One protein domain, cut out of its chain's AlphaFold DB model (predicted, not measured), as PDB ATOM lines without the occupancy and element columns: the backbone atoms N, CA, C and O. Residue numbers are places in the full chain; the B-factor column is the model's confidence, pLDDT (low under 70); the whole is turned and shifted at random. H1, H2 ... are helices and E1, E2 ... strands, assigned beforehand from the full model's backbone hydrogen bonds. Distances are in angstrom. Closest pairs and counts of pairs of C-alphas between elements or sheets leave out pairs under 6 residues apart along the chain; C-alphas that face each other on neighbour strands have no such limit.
ATOM      1  N   PHE A  98     109.688  40.049  94.791       96.19
ATOM      2  CA  PHE A  98     110.094  39.721  93.420       96.19
ATOM      3  C   PHE A  98     111.489  39.083  93.386       96.19
ATOM      4  O   PHE A  98     112.422  39.563  94.029       96.19
ATOM      5  N   ARG A  99     111.676  38.054  92.548       95.50
ATOM      6  CA  ARG A  99     112.971  37.354  92.413       95.50
ATOM      7  C   ARG A  99     114.080  38.201  91.780       95.50
ATOM      8  O   ARG A  99     115.252  37.837  91.851       95.50
ATOM      9  N   LYS A 100     113.722  39.305  91.120       95.19
ATOM     10  CA  LYS A 100     114.652  40.287  90.547       95.19
ATOM     11  C   LYS A 100     114.185  41.689  90.902       95.19
ATOM     12  O   LYS A 100     112.989  41.961  90.873       95.19
ATOM     13  N   SER A 101     115.141  42.581  91.143       93.38
ATOM     14  CA  SER A 101     114.884  44.009  91.365       93.38
ATOM     15  C   SER A 101     114.433  44.742  90.101       93.38
ATOM     16  O   SER A 101     113.785  45.779  90.194       93.38
ATOM     17  N   ALA A 102     114.771  44.213  88.922       94.44
ATOM     18  CA  ALA A 102     114.348  44.744  87.638       94.44
ATOM     19  C   ALA A 102     114.160  43.618  86.617       94.44
ATOM     20  O   ALA A 102     114.943  42.662  86.558       94.44
ATOM     21  N   TRP A 103     113.134  43.769  85.784       93.81
ATOM     22  CA  TRP A 103     112.847  42.900  84.651       93.81
ATOM     23  C   TRP A 103     112.911  43.724  83.369       93.81
ATOM     24  O   TRP A 103     112.475  44.871  83.342       93.81
ATOM     25  N   SER A 104     113.478  43.143  82.315       94.94
ATOM     26  CA  SER A 104     113.543  43.762  80.994       94.94
ATOM     27  C   SER A 104     113.083  42.746  79.964       94.94
ATOM     28  O   SER A 104     113.539  41.599  79.970       94.94
ATOM     29  N   PHE A 105     112.162  43.177  79.110       93.44
ATOM     30  CA  PHE A 105     111.551  42.373  78.064       93.44
ATOM     31  C   PHE A 105     111.556  43.165  76.760       93.44
ATOM     32  O   PHE A 105     111.498  44.395  76.769       93.44
ATOM     33  N   SER A 106     111.590  42.447  75.642       92.75
ATOM     34  CA  SER A 106     111.558  43.032  74.304       92.75
ATOM     35  C   SER A 106     110.453  42.371  73.501       92.75
ATOM     36  O   SER A 106     110.377  41.145  73.441       92.75
ATOM     37  N   ILE A 107     109.630  43.180  72.843       92.25
ATOM     38  CA  ILE A 107     108.565  42.725  71.950       92.25
ATOM     39  C   ILE A 107     108.657  43.475  70.620       92.25
ATOM     40  O   ILE A 107     109.110  44.619  70.566       92.25
ATOM     41  N   SER A 108     108.270  42.816  69.528       92.06
ATOM     42  CA  SER A 108     108.212  43.447  68.208       92.06
ATOM     43  C   SER A 108     107.062  44.454  68.140       92.06
ATOM     44  O   SER A 108     105.963  44.153  68.600       92.06
ATOM     45  N   GLU A 109     107.260  45.598  67.478       87.75
ATOM     46  CA  GLU A 109     106.156  46.526  67.167       87.75
ATOM     47  C   GLU A 109     105.088  45.897  66.251       87.75
ATOM     48  O   GLU A 109     103.971  46.397  66.166       87.75
ATOM     49  N   LEU A 110     105.432  44.794  65.572       89.81
ATOM     50  CA  LEU A 110     104.535  44.020  64.714       89.81
ATOM     51  C   LEU A 110     103.811  42.895  65.473       89.81
ATOM     52  O   LEU A 110     103.101  42.102  64.854       89.81
ATOM     53  N   ALA A 111     104.019  42.776  66.788       91.94
ATOM     54  CA  ALA A 111     103.355  41.762  67.592       91.94
ATOM     55  C   ALA A 111     101.844  42.013  67.654       91.94
ATOM     56  O   ALA A 111     101.380  43.139  67.844       91.94
ATOM     57  N   ALA A 112     101.071  40.940  67.508       92.94
ATOM     58  CA  ALA A 112      99.627  40.999  67.658       92.94
ATOM     59  C   ALA A 112      99.228  41.097  69.146       92.94
ATOM     60  O   ALA A 112      99.951  40.587  70.009       92.94
ATOM     61  N   PRO A 113      98.061  41.687  69.462       93.06
ATOM     62  CA  PRO A 113      97.442  41.548  70.778       93.06
ATOM     63  C   PRO A 113      97.346  40.080  71.222       93.06
ATOM     64  O   PRO A 113      97.092  39.192  70.408       93.06
ATOM     65  N   GLY A 114      97.537  39.833  72.514       91.94
ATOM     66  CA  GLY A 114      97.554  38.506  73.131       91.94
ATOM     67  C   GLY A 114      98.935  37.851  73.202       91.94
ATOM     68  O   GLY A 114      99.066  36.793  73.814       91.94
ATOM     69  N   VAL A 115      99.975  38.455  72.612       94.31
ATOM     70  CA  VAL A 115     101.347  37.936  72.712       94.31
ATOM     71  C   VAL A 115     101.904  38.149  74.123       94.31
ATOM     72  O   VAL A 115     101.821  39.244  74.684       94.31
ATOM     73  N   GLU A 116     102.502  37.093  74.676       94.69
ATOM     74  CA  GLU A 116     103.273  37.142  75.918       94.69
ATOM     75  C   GLU A 116     104.514  38.026  75.725       94.69
ATOM     76  O   GLU A 116     105.365  37.758  74.878       94.69
ATOM     77  N   VAL A 117     104.606  39.090  76.522       94.88
ATOM     78  CA  VAL A 117     105.760  39.996  76.565       94.88
ATOM     79  C   VAL A 117     106.856  39.390  77.436       94.88
ATOM     80  O   VAL A 117     108.040  39.481  77.113       94.88
ATOM     81  N   GLY A 118     106.460  38.760  78.541       94.50
ATOM     82  CA  GLY A 118     107.385  38.113  79.451       94.50
ATOM     83  C   GLY A 118     106.724  37.599  80.720       94.50
ATOM     84  O   GLY A 118     105.538  37.820  80.969       94.50
ATOM     85  N   ARG A 119     107.538  36.926  81.535       95.06
ATOM     86  CA  ARG A 119     107.149  36.385  82.837       95.06
ATOM     87  C   ARG A 119     107.999  36.975  83.930       95.06
ATOM     88  O   ARG A 119     109.213  37.111  83.778       95.06
ATOM     89  N   LEU A 120     107.354  37.254  85.044       95.00
ATOM     90  CA  LEU A 120     107.996  37.659  86.275       95.00
ATOM     91  C   LEU A 120     107.555  36.729  87.395       95.00
ATOM     92  O   LEU A 120     106.521  36.072  87.309       95.00
ATOM     93  N   SER A 121     108.377  36.652  88.430       95.44
ATOM     94  CA  SER A 121     108.107  35.796  89.575       95.44
ATOM     95  C   SER A 121     108.366  36.523  90.876       95.44
ATOM     96  O   SER A 121     109.305  37.324  90.996       95.44
ATOM     97  N   ALA A 122     107.515  36.219  91.844       96.38
ATOM     98  CA  ALA A 122     107.646  36.646  93.221       96.38
ATOM     99  C   ALA A 122     107.422  35.450  94.147       96.38
ATOM    100  O   ALA A 122     106.949  34.396  93.725       96.38
ATOM    101  N   THR A 123     107.850  35.593  95.388       96.25
ATOM    102  CA  THR A 123     107.715  34.577  96.424       96.25
ATOM    103  C   THR A 123     107.249  35.240  97.696       96.25
ATOM    104  O   THR A 123     107.701  36.339  98.008       96.25
ATOM    105  N   ASP A 124     106.413  34.528  98.425       97.00
ATOM    106  CA  ASP A 124     106.052  34.821  99.798       97.00
ATOM    107  C   ASP A 124     106.459  33.611 100.646       97.00
ATOM    108  O   ASP A 124     106.401  32.478 100.149       97.00
ATOM    109  N   ALA A 125     106.980  33.850 101.847       96.25
ATOM    110  CA  ALA A 125     107.478  32.784 102.714       96.25
ATOM    111  C   ALA A 125     106.380  32.174 103.596       96.25
ATOM    112  O   ALA A 125     106.611  31.082 104.126       96.25
ATOM    113  N   ASP A 126     105.215  32.828 103.688       97.00
ATOM    114  CA  ASP A 126     104.050  32.396 104.462       97.00
ATOM    115  C   ASP A 126     103.403  31.118 103.875       97.00
ATOM    116  O   ASP A 126     103.918  30.480 102.944       97.00
ATOM    117  N   LEU A 127     102.249  30.695 104.405       94.69
ATOM    118  CA  LEU A 127     101.577  29.463 103.992       94.69
ATOM    119  C   LEU A 127     100.116  29.672 103.570       94.69
ATOM    120  O   LEU A 127      99.336  30.391 104.188       94.69
ATOM    121  N   GLY A 128      99.702  28.948 102.526       93.31
ATOM    122  CA  GLY A 128      98.313  28.944 102.063       93.31
ATOM    123  C   GLY A 128      97.877  30.318 101.556       93.31
ATOM    124  O   GLY A 128      98.571  30.916 100.740       93.31
ATOM    125  N   ASP A 129      96.735  30.806 102.043       94.19
ATOM    126  CA  ASP A 129      96.169  32.094 101.624       94.19
ATOM    127  C   ASP A 129      97.086  33.281 101.961       94.19
ATOM    128  O   ASP A 129      97.073  34.275 101.240       94.19
ATOM    129  N   ASN A 130      97.917  33.170 103.004       95.25
ATOM    130  CA  ASN A 130      98.857  34.229 103.377       95.25
ATOM    131  C   ASN A 130      99.993  34.387 102.358       95.25
ATOM    132  O   ASN A 130     100.476  35.494 102.175       95.25
ATOM    133  N   ALA A 131     100.330  33.322 101.625       95.25
ATOM    134  CA  ALA A 131     101.319  33.346 100.549       95.25
ATOM    135  C   ALA A 131     100.702  33.467  99.143       95.25
ATOM    136  O   ALA A 131     101.401  33.303  98.135       95.25
ATOM    137  N   MET A 132      99.390  33.710  99.044       94.19
ATOM    138  CA  MET A 132      98.722  33.866  97.755       94.19
ATOM    139  C   MET A 132      99.046  35.235  97.160       94.19
ATOM    140  O   MET A 132      98.737  36.276  97.734       94.19
ATOM    141  N   LEU A 133      99.645  35.229  95.970       94.94
ATOM    142  CA  LEU A 133     100.074  36.451  95.300       94.94
ATOM    143  C   LEU A 133      99.077  36.901  94.236       94.94
ATOM    144  O   LEU A 133      98.635  36.121  93.386       94.94
ATOM    145  N   GLU A 134      98.820  38.205  94.240       93.25
ATOM    146  CA  GLU A 134      98.116  38.923  93.187       93.25
ATOM    147  C   GLU A 134      99.028  39.989  92.578       93.25
ATOM    148  O   GLU A 134      99.838  40.622  93.257       93.25
ATOM    149  N   TYR A 135      98.895  40.196  91.269       93.38
ATOM    150  CA  TYR A 135      99.777  41.067  90.501       93.38
ATOM    151  C   TYR A 135      98.972  42.162  89.816       93.38
ATOM    152  O   TYR A 135      97.951  41.893  89.189       93.38
ATOM    153  N   THR A 136      99.447  43.403  89.908       92.00
ATOM    154  CA  THR A 136      98.836  44.572  89.260       92.00
ATOM    155  C   THR A 136      99.928  45.493  88.719       92.00
ATOM    156  O   THR A 136     100.989  45.632  89.328       92.00
ATOM    157  N   ILE A 137      99.677  46.118  87.566       91.00
ATOM    158  CA  ILE A 137     100.540  47.168  87.013       91.00
ATOM    159  C   ILE A 137     100.126  48.493  87.658       91.00
ATOM    160  O   ILE A 137      98.968  48.885  87.559       91.00
ATOM    161  N   LEU A 138     101.058  49.158  88.345       90.25
ATOM    162  CA  LEU A 138     100.769  50.399  89.075       90.25
ATOM    163  C   LEU A 138     100.932  51.662  88.219       90.25
ATOM    164  O   LEU A 138     100.226  52.638  88.445       90.25
ATOM    165  N   ASP A 139     101.886  51.658  87.286       85.31
ATOM    166  CA  ASP A 139     102.250  52.821  86.472       85.31
ATOM    167  C   ASP A 139     103.013  52.388  85.202       85.31
ATOM    168  O   ASP A 139     103.373  51.216  85.052       85.31
ATOM    169  N   GLY A 140     103.275  53.327  84.288       75.94
ATOM    170  CA  GLY A 140     103.977  53.091  83.017       75.94
ATOM    171  C   GLY A 140     103.095  52.471  81.930       75.94
ATOM    172  O   GLY A 140     103.577  52.099  80.859       75.94
ATOM    173  N   GLU A 141     101.802  52.375  82.213       77.81
ATOM    174  CA  GLU A 141     100.772  51.810  81.362       77.81
ATOM    175  C   GLU A 141      99.975  52.978  80.748       77.81
ATOM    176  O   GLU A 141      99.196  53.654  81.416       77.81
ATOM    177  N   GLU A 142     100.241  53.300  79.478       75.31
ATOM    178  CA  GLU A 142      99.453  54.300  78.751       75.31
ATOM    179  C   GLU A 142      98.366  53.590  77.933       75.31
ATOM    180  O   GLU A 142      98.602  53.094  76.824       75.31
ATOM    181  N   GLY A 143      97.151  53.602  78.480       75.19
ATOM    182  CA  GLY A 143      95.917  53.286  77.775       75.19
ATOM    183  C   GLY A 143      95.547  51.804  77.694       75.19
ATOM    184  O   GLY A 143      94.919  51.433  76.720       75.19
ATOM    185  N   ASP A 144      95.881  50.947  78.637       83.44
ATOM    186  CA  ASP A 144      95.684  49.487  78.609       83.44
ATOM    187  C   ASP A 144      96.412  48.788  77.442       83.44
ATOM    188  O   ASP A 144      95.888  47.864  76.821       83.44
ATOM    189  N   THR A 145      97.609  49.250  77.085       88.88
ATOM    190  CA  THR A 145      98.578  48.563  76.210       88.88
ATOM    191  C   THR A 145      99.011  47.199  76.764       88.88
ATOM    192  O   THR A 145      99.087  46.242  75.991       88.88
ATOM    193  N   PHE A 146      99.263  47.069  78.067       91.44
ATOM    194  CA  PHE A 146      99.710  45.832  78.714       91.44
ATOM    195  C   PHE A 146      98.757  45.387  79.818       91.44
ATOM    196  O   PHE A 146      98.296  46.195  80.614       91.44
ATOM    197  N   ASN A 147      98.544  44.075  79.908       92.38
ATOM    198  CA  ASN A 147      97.861  43.442  81.030       92.38
ATOM    199  C   ASN A 147      98.823  42.514  81.766       92.38
ATOM    200  O   ASN A 147      99.674  41.875  81.145       92.38
ATOM    201  N   ILE A 148      98.647  42.402  83.082       93.44
ATOM    202  CA  ILE A 148      99.313  41.391  83.898       93.44
ATOM    203  C   ILE A 148      98.280  40.416  84.442       93.44
ATOM    204  O   ILE A 148      97.231  40.811  84.945       93.44
ATOM    205  N   THR A 149      98.582  39.131  84.335       91.62
ATOM    206  CA  THR A 149      97.796  38.073  84.966       91.62
ATOM    207  C   THR A 149      98.746  37.097  85.622       91.62
ATOM    208  O   THR A 149      99.696  36.642  84.988       91.62
ATOM    209  N   GLY A 150      98.487  36.748  86.869       86.56
ATOM    210  CA  GLY A 150      99.292  35.791  87.605       86.56
ATOM    211  C   GLY A 150      98.510  35.244  88.779       86.56
ATOM    212  O   GLY A 150      97.592  35.897  89.274       86.56
ATOM    213  N   ARG A 151      98.874  34.037  89.185       75.88
ATOM    214  CA  ARG A 151      98.509  33.456  90.472       75.88
ATOM    215  C   ARG A 151      99.750  32.802  91.034       75.88
ATOM    216  O   ARG A 151     100.570  32.273  90.280       75.88
ATOM    217  N   ASP A 152      99.844  32.821  92.352       83.50
ATOM    218  CA  ASP A 152     100.942  32.203  93.080       83.50
ATOM    219  C   ASP A 152     102.285  32.798  92.620       83.50
ATOM    220  O   ASP A 152     102.418  34.006  92.494       83.50
ATOM    221  N   GLN A 153     103.306  31.991  92.345       91.50
ATOM    222  CA  GLN A 153     104.675  32.500  92.186       91.50
ATOM    223  C   GLN A 153     105.010  33.103  90.811       91.50
ATOM    224  O   GLN A 153     106.129  33.593  90.627       91.50
ATOM    225  N   GLU A 154     104.097  33.056  89.837       93.44
ATOM    226  CA  GLU A 154     104.339  33.548  88.477       93.44
ATOM    227  C   GLU A 154     103.248  34.503  87.991       93.44
ATOM    228  O   GLU A 154     102.048  34.266  88.142       93.44
ATOM    229  N   ALA A 155     103.688  35.551  87.293       95.19
ATOM    230  CA  ALA A 155     102.821  36.420  86.519       95.19
ATOM    231  C   ALA A 155     103.327  36.572  85.089       95.19
ATOM    232  O   ALA A 155     104.529  36.610  84.818       95.19
ATOM    233  N   VAL A 156     102.373  36.696  84.180       95.12
ATOM    234  CA  VAL A 156     102.580  36.864  82.751       95.12
ATOM    235  C   VAL A 156     102.136  38.267  82.368       95.12
ATOM    236  O   VAL A 156     101.019  38.680  82.686       95.12
ATOM    237  N   ILE A 157     103.012  38.988  81.674       94.38
ATOM    238  CA  ILE A 157     102.678  40.251  81.024       94.38
ATOM    239  C   ILE A 157     102.281  39.941  79.584       94.38
ATOM    240  O   ILE A 157     103.022  39.284  78.850       94.38
ATOM    241  N   VAL A 158     101.124  40.442  79.173       93.62
ATOM    242  CA  VAL A 158     100.550  40.236  77.844       93.62
ATOM    243  C   VAL A 158     100.317  41.585  77.180       93.62
ATOM    244  O   VAL A 158      99.845  42.533  77.811       93.62
ATOM    245  N   LEU A 159     100.622  41.670  75.887       92.88
ATOM    246  CA  LEU A 159     100.256  42.816  75.064       92.88
ATOM    247  C   LEU A 159      98.736  42.810  74.848       92.88
ATOM    248  O   LEU A 159      98.216  41.943  74.152       92.88
ATOM    249  N   ASN A 160      98.014  43.763  75.426       88.69
ATOM    250  CA  ASN A 160      96.559  43.857  75.319       88.69
ATOM    251  C   ASN A 160      96.116  44.579  74.040       88.69
ATOM    252  O   ASN A 160      95.189  44.141  73.364       88.69
TER     253      ASN A 160
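AT A GLANCE: This is residues 98 to 160 of the 165 residues of an uncharacterized protein of Hucho hucho (huchen) (UniProt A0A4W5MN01). Little of it is regular: a narrow rod built along one twisted three-stranded sheet, with residues 98 to 115 running beside it and the short helix H1 near one end. The printed part has 63 residues, under half in named elements, in the order E1, H1, E2, E3; the class is mostly strand. The antiparallel sheet runs E1, E3, E2. The whole is only just loose, close to compact, with radius of gyration of the C-alphas 13.0 A and spans of 42 by 19 by 19 A.

IN THESE COORDINATES: E1, residues 116 to 123, starts at C-alpha (103.273, 37.142, 75.918) and is 21.1 A long. E3, residues 154 to 159, ends at (100.256, 42.816, 75.064). E2 is residues 146 to 151; H1 is residues 128 to 131.

HOW THE PARTS SIT: E1 and E3 are antiparallel at 156 degrees, with N 120 and O 155 2.9 A apart. E2 and E3 form a hairpin, with N 156 and O 149 2.8 A apart. H1, too short for any O i to N i+4 pair, is not on the sheet.

THE WHOLE: The printed part has no cut. The link H1 to E2 is long. No printed residue is under 70.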